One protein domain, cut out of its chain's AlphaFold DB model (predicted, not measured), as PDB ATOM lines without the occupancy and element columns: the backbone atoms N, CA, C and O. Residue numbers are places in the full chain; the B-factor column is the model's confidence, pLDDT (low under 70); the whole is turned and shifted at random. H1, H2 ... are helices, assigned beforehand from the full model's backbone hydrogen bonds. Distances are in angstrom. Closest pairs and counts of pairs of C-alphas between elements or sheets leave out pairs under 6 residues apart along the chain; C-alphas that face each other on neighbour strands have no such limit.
ATOM      1  N   HIS A   3      46.504 145.275   7.395       56.22
ATOM      2  CA  HIS A   3      45.226 144.859   6.818       56.22
ATOM      3  C   HIS A   3      44.904 143.357   6.967       56.22
ATOM      4  O   HIS A   3      43.785 142.953   6.670       56.22
ATOM      5  N   LEU A   4      45.844 142.537   7.455       67.38
ATOM      6  CA  LEU A   4      45.657 141.097   7.702       67.38
ATOM      7  C   LEU A   4      45.771 140.711   9.188       67.38
ATOM      8  O   LEU A   4      45.877 139.527   9.496       67.38
ATOM      9  N   LYS A   5      45.797 141.684  10.111       81.69
ATOM     10  CA  LYS A   5      45.736 141.384  11.550       81.69
ATOM     11  C   LYS A   5      44.368 140.818  11.916       81.69
ATOM     12  O   LYS A   5      43.344 141.285  11.413       81.69
ATOM     13  N   ASN A   6      44.362 139.851  12.825       84.31
ATOM     14  CA  ASN A   6      43.132 139.262  13.331       84.31
ATOM     15  C   ASN A   6      42.438 140.250  14.286       84.31
ATOM     16  O   ASN A   6      42.963 141.319  14.598       84.31
ATOM     17  N   LEU A   7      41.240 139.901  14.755       88.44
ATOM     18  CA  LEU A   7      40.475 140.705  15.723       88.44
ATOM     19  C   LEU A   7      40.437 140.074  17.122       88.44
ATOM     20  O   LEU A   7      39.657 140.488  17.973       88.44
ATOM     21  N   VAL A   8      41.245 139.039  17.345       89.00
ATOM     22  CA  VAL A   8      41.236 138.221  18.561       89.00
ATOM     23  C   VAL A   8      42.588 138.284  19.258       89.00
ATOM     24  O   VAL A   8      43.601 138.593  18.631       89.00
ATOM     25  N   ASP A   9      42.590 137.942  20.545       87.88
ATOM     26  CA  ASP A   9      43.799 137.770  21.358       87.88
ATOM     27  C   ASP A   9      44.709 139.020  21.357       87.88
ATOM     28  O   ASP A   9      44.204 140.140  21.472       87.88
ATOM     29  N   ASP A  10      46.027 138.865  21.203       88.94
ATOM     30  CA  ASP A  10      46.999 139.967  21.160       88.94
ATOM     31  C   ASP A  10      46.636 141.068  20.145       88.94
ATOM     32  O   ASP A  10      46.865 142.258  20.391       88.94
ATOM     33  N   ASP A  11      46.029 140.709  19.007       91.56
ATOM     34  CA  ASP A  11      45.600 141.701  18.022       91.56
ATOM     35  C   ASP A  11      44.388 142.515  18.513       91.56
ATOM     36  O   ASP A  11      44.252 143.686  18.155       91.56
ATOM     37  N   ALA A  12      43.538 141.959  19.385       90.94
ATOM     38  CA  ALA A  12      42.440 142.707  20.001       90.94
ATOM     39  C   ALA A  12      42.961 143.821  20.925       90.94
ATOM     40  O   ALA A  12      42.377 144.904  20.970       90.94
ATOM     41  N   ILE A  13      44.086 143.591  21.614       89.38
ATOM     42  CA  ILE A  13      44.763 144.628  22.409       89.38
ATOM     43  C   ILE A  13      45.242 145.747  21.484       89.38
ATOM     44  O   ILE A  13      44.921 146.911  21.726       89.38
ATOM     45  N   PHE A  14      45.919 145.394  20.385       91.50
ATOM     46  CA  PHE A  14      46.367 146.360  19.378       91.50
ATOM     47  C   PHE A  14      45.210 147.229  18.866       91.50
ATOM     48  O   PHE A  14      45.323 148.453  18.872       91.50
ATOM     49  N   TRP A  15      44.095 146.615  18.459       92.12
ATOM     50  CA  TRP A  15      42.937 147.346  17.941       92.12
ATOM     51  C   TRP A  15      42.215 148.167  19.000       92.12
ATOM     52  O   TRP A  15      41.639 149.202  18.673       92.12
ATOM     53  N   SER A  16      42.269 147.750  20.266       90.69
ATOM     54  CA  SER A  16      41.672 148.521  21.353       90.69
ATOM     55  C   SER A  16      42.345 149.877  21.558       90.69
ATOM     56  O   SER A  16      41.691 150.806  22.028       90.69
ATOM     57  N   ASP A  17      43.618 150.023  21.184       91.50
ATOM     58  CA  ASP A  17      44.385 151.270  21.314       91.50
ATOM     59  C   ASP A  17      44.366 152.148  20.053       91.50
ATOM     60  O   ASP A  17      44.957 153.231  20.041       91.50
ATOM     61  N   LYS A  18      43.696 151.699  18.990       90.69
ATOM     62  CA  LYS A  18      43.534 152.437  17.732       90.69
ATOM     63  C   LYS A  18      42.249 153.251  17.704       90.69
ATOM     64  O   LYS A  18      41.360 153.061  18.531       90.69
ATOM     65  N   ASN A  19      42.161 154.170  16.740       92.94
ATOM     66  CA  ASN A  19      40.892 154.828  16.451       92.94
ATOM     67  C   ASN A  19      39.913 153.797  15.856       92.94
ATOM     68  O   ASN A  19      40.310 152.936  15.069       92.94
ATOM     69  N   GLU A  20      38.634 153.903  16.212       93.31
ATOM     70  CA  GLU A  20      37.561 153.048  15.702       93.31
ATOM     71  C   GLU A  20      37.502 153.070  14.165       93.31
ATOM     72  O   GLU A  20      37.360 152.019  13.541       93.31
ATOM     73  N   ASP A  21      37.729 154.232  13.542       92.62
ATOM     74  CA  ASP A  21      37.762 154.362  12.080       92.62
ATOM     75  C   ASP A  21      38.852 153.490  11.438       92.62
ATOM     76  O   ASP A  21      38.631 152.876  10.393       92.62
ATOM     77  N   GLU A  22      40.035 153.398  12.060       92.56
ATOM     78  CA  GLU A  22      41.138 152.574  11.550       92.56
ATOM     79  C   GLU A  22      40.778 151.085  11.599       92.56
ATOM     80  O   GLU A  22      41.070 150.342  10.658       92.56
ATOM     81  N   LEU A  23      40.113 150.660  12.677       93.06
ATOM     82  CA  LEU A  23      39.597 149.303  12.829       93.06
ATOM     83  C   LEU A  23      38.525 148.999  11.773       93.06
ATOM     84  O   LEU A  23      38.606 147.974  11.094       93.06
ATOM     85  N   ILE A  24      37.553 149.894  11.584       93.12
ATOM     86  CA  ILE A  24      36.479 149.714  10.597       93.12
ATOM     87  C   ILE A  24      37.055 149.608   9.180       93.12
ATOM     88  O   ILE A  24      36.676 148.706   8.433       93.12
ATOM     89  N   GLN A  25      38.006 150.469   8.806       91.94
ATOM     90  CA  GLN A  25      38.648 150.400   7.487       91.94
ATOM     91  C   GLN A  25      39.428 149.097   7.287       91.94
ATOM     92  O   GLN A  25      39.405 148.521   6.196       91.94
ATOM     93  N   ALA A  26      40.089 148.592   8.332       92.19
ATOM     94  CA  ALA A  26      40.746 147.293   8.273       92.19
ATOM     95  C   ALA A  26      39.739 146.152   8.048       92.19
ATOM     96  O   ALA A  26      39.996 145.285   7.214       92.19
ATOM     97  N   ILE A  27      38.577 146.187   8.710       92.31
ATOM     98  CA  ILE A  27      37.501 145.201   8.519       92.31
ATOM     99  C   ILE A  27      36.943 145.265   7.093       92.31
ATOM    100  O   ILE A  27      36.860 144.232   6.432       92.31
ATOM    101  N   ILE A  28      36.623 146.457   6.577       92.50
ATOM    102  CA  ILE A  28      36.138 146.627   5.194       92.50
ATOM    103  C   ILE A  28      37.156 146.055   4.203       92.50
ATOM    104  O   ILE A  28      36.789 145.323   3.284       92.50
ATOM    105  N   LYS A  29      38.454 146.307   4.425       91.81
ATOM    106  CA  LYS A  29      39.509 145.757   3.570       91.81
ATOM    107  C   LYS A  29      39.569 144.229   3.621       91.81
ATOM    108  O   LYS A  29      39.781 143.597   2.588       91.81
ATOM    109  N   GLN A  30      39.368 143.624   4.792       91.44
ATOM    110  CA  GLN A  30      39.296 142.165   4.924       91.44
ATOM    111  C   GLN A  30      38.087 141.589   4.183       91.44
ATOM    112  O   GLN A  30      38.222 140.571   3.507       91.44
ATOM    113  N   TYR A  31      36.931 142.254   4.242       92.50
ATOM    114  CA  TYR A  31      35.734 141.847   3.503       92.50
ATOM    115  C   TYR A  31      35.930 141.948   1.986       92.50
ATOM    116  O   TYR A  31      35.517 141.048   1.254       92.50
ATOM    117  N   GLU A  32      36.627 142.982   1.513       93.69
ATOM    118  CA  GLU A  32      36.993 143.112   0.100       93.69
ATOM    119  C   GLU A  32      37.875 141.937  -0.342       93.69
ATOM    120  O   GLU A  32      37.621 141.321  -1.372       93.69
ATOM    121  N   ILE A  33      38.878 141.570   0.461       91.44
ATOM    122  CA  ILE A  33      39.801 140.472   0.140       91.44
ATOM    123  C   ILE A  33      39.103 139.104   0.184       91.44
ATOM    124  O   ILE A  33      39.330 138.275  -0.696       91.44
ATOM    125  N   LEU A  34      38.286 138.843   1.210       92.25
ATOM    126  CA  LEU A  34      37.684 137.526   1.453       92.25
ATOM    127  C   LEU A  34      36.427 137.280   0.620       92.25
ATOM    128  O   LEU A  34      36.188 136.155   0.182       92.25
ATOM    129  N   TYR A  35      35.621 138.321   0.421       93.56
ATOM    130  CA  TYR A  35      34.284 138.210  -0.156       93.56
ATOM    131  C   TYR A  35      34.097 139.052  -1.423       93.56
ATOM    132  O   TYR A  35      33.013 139.018  -2.000       93.56
ATOM    133  N   ASN A  36      35.119 139.795  -1.873       94.19
ATOM    134  CA  ASN A  36      35.006 140.769  -2.968       94.19
ATOM    135  C   ASN A  36      33.884 141.797  -2.718       94.19
ATOM    136  O   ASN A  36      33.198 142.233  -3.642       94.19
ATOM    137  N   MET A  37      33.686 142.144  -1.442       93.56
ATOM    138  CA  MET A  37      32.666 143.075  -0.970       93.56
ATOM    139  C   MET A  37      33.333 144.359  -0.482       93.56
ATOM    140  O   MET A  37      34.095 144.339   0.479       93.56
ATOM    141  N   ASN A  38      33.022 145.480  -1.127       89.50
ATOM    142  CA  ASN A  38      33.577 146.801  -0.815       89.50
ATOM    143  C   ASN A  38      32.502 147.808  -0.366       89.50
ATOM    144  O   ASN A  38      32.706 149.020  -0.444       89.50
ATOM    145  N   GLU A  39      31.349 147.310   0.081       90.88
ATOM    146  CA  GLU A  39      30.269 148.149   0.593       90.88
ATOM    147  C   GLU A  39      30.648 148.781   1.935       90.88
ATOM    148  O   GLU A  39      31.243 148.147   2.809       90.88
ATOM    149  N   ILE A  40      30.269 150.047   2.105       90.25
ATOM    150  CA  ILE A  40      30.463 150.784   3.353       90.25
ATOM    151  C   ILE A  40      29.277 150.465   4.276       90.25
ATOM    152  O   ILE A  40      28.128 150.648   3.858       90.25
ATOM    153  N   PRO A  41      29.513 150.004   5.519       91.81
ATOM    154  CA  PRO A  41      28.435 149.682   6.443       91.81
ATOM    155  C   PRO A  41      27.617 150.933   6.778       91.81
ATOM    156  O   PRO A  41      28.171 151.993   7.057       91.81
ATOM    157  N   MET A  42      26.287 150.800   6.784       94.88
ATOM    158  CA  MET A  42      25.393 151.914   7.129       94.88
ATOM    159  C   MET A  42      25.566 152.368   8.580       94.88
ATOM    160  O   MET A  42      25.486 153.560   8.850       94.88
ATOM    161  N   ASN A  43      25.801 151.418   9.489       94.50
ATOM    162  CA  ASN A  43      26.030 151.647  10.910       94.50
ATOM    163  C   ASN A  43      27.145 150.719  11.405       94.50
ATOM    164  O   ASN A  43      27.222 149.562  10.985       94.50
ATOM    165  N   THR A  44      27.943 151.202  12.354       94.69
ATOM    166  CA  THR A  44      28.973 150.427  13.053       94.69
ATOM    167  C   THR A  44      28.803 150.554  14.563       94.69
ATOM    168  O   THR A  44      28.282 151.546  15.068       94.69
ATOM    169  N   PHE A  45      29.212 149.512  15.283       95.19
ATOM    170  CA  PHE A  45      29.298 149.508  16.738       95.19
ATOM    171  C   PHE A  45      30.469 148.623  17.151       95.19
ATOM    172  O   PHE A  45      30.553 147.470  16.715       95.19
ATOM    173  N   VAL A  46      31.353 149.148  17.996       94.81
ATOM    174  CA  VAL A  46      32.524 148.426  18.495       94.81
ATOM    175  C   VAL A  46      32.491 148.381  20.019       94.81
ATOM    176  O   VAL A  46      32.371 149.405  20.683       94.81
ATOM    177  N   GLN A  47      32.631 147.176  20.579       94.00
ATOM    178  CA  GLN A  47      32.736 146.956  22.020       94.00
ATOM    179  C   GLN A  47      34.110 146.385  22.367       94.00
ATOM    180  O   GLN A  47      34.438 145.252  22.010       94.00
ATOM    181  N   TYR A  48      34.886 147.140  23.140       93.50
ATOM    182  CA  TYR A  48      36.191 146.707  23.634       93.50
ATOM    183  C   TYR A  48      36.057 146.066  25.015       93.50
ATOM    184  O   TYR A  48      36.183 146.725  26.044       93.50
ATOM    185  N   TRP A  49      35.816 144.756  25.050       93.25
ATOM    186  CA  TRP A  49      35.662 144.016  26.308       93.25
ATOM    187  C   TRP A  49      36.894 144.066  27.218       93.25
ATOM    188  O   TRP A  49      36.755 144.051  28.437       93.25
ATOM    189  N   THR A  50      38.090 144.197  26.643       89.06
ATOM    190  CA  THR A  50      39.349 144.388  27.383       89.06
ATOM    191  C   THR A  50      39.386 145.690  28.188       89.06
ATOM    192  O   THR A  50      40.145 145.788  29.149       89.06
ATOM    193  N   LYS A  51      38.564 146.683  27.820       90.88
ATOM    194  CA  LYS A  51      38.464 147.995  28.478       90.88
ATOM    195  C   LYS A  51      37.209 148.135  29.346       90.88
ATOM    196  O   LYS A  51      37.002 149.187  29.944       90.88
ATOM    197  N   GLU A  52      36.373 147.101  29.428       94.06
ATOM    198  CA  GLU A  52      35.188 147.110  30.288       94.06
ATOM    199  C   GLU A  52      35.612 146.919  31.755       94.06
ATOM    200  O   GLU A  52      36.381 146.014  32.085       94.06
TER     201      GLU A  52
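Overview. This is residues 3 to 52 of the 116 residues of the protein "Hypothetical protein" of Adineta steineri (UniProt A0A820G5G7). A long helix, H2, and a short one, H1, make an open V with its corner at the tight link between them; residues 3 to 9 cross its open side, and residues 36 to 52, with no named element, fold back from the end of H2 toward H1's side. The printed part has 50 residues with two named helices, H1 then H2, and no named strand. The class is all helix, with 23 of the 50 residues in named elements. It is only just compact, close to loose, with a radius of gyration of the C-alphas of 11.3 A and spans of 32 by 22 by 14 A.

Arrangement. Start at H2, residues 20 to 35, and look back to H1, residues 10 to 16. They are close but not clearly touching; their closest C-alphas, of Leu 23 and Trp 15, are 6.4 A apart. They run opposite ways at a steep tilt of 54 degrees. In both helices every O i to N i+4 pair is within hydrogen-bond range.

Along the chain. Find C-alpha 20 at (37.561, 153.048, 15.702); from there H2 runs 22.0 A to C-alpha 35 at (34.284, 138.210, -0.156). H1 begins at C-alpha 10, (46.999, 139.967, 21.160), and spans 10.1 A.

Size, cuts and confidence. The two C-alphas farthest apart, of Asn 36 and Glu 52, are 33.9 A apart. The printed part has no cut. Mean pLDDT of the printed part is 90.5; residues 3 to 4 are under 70.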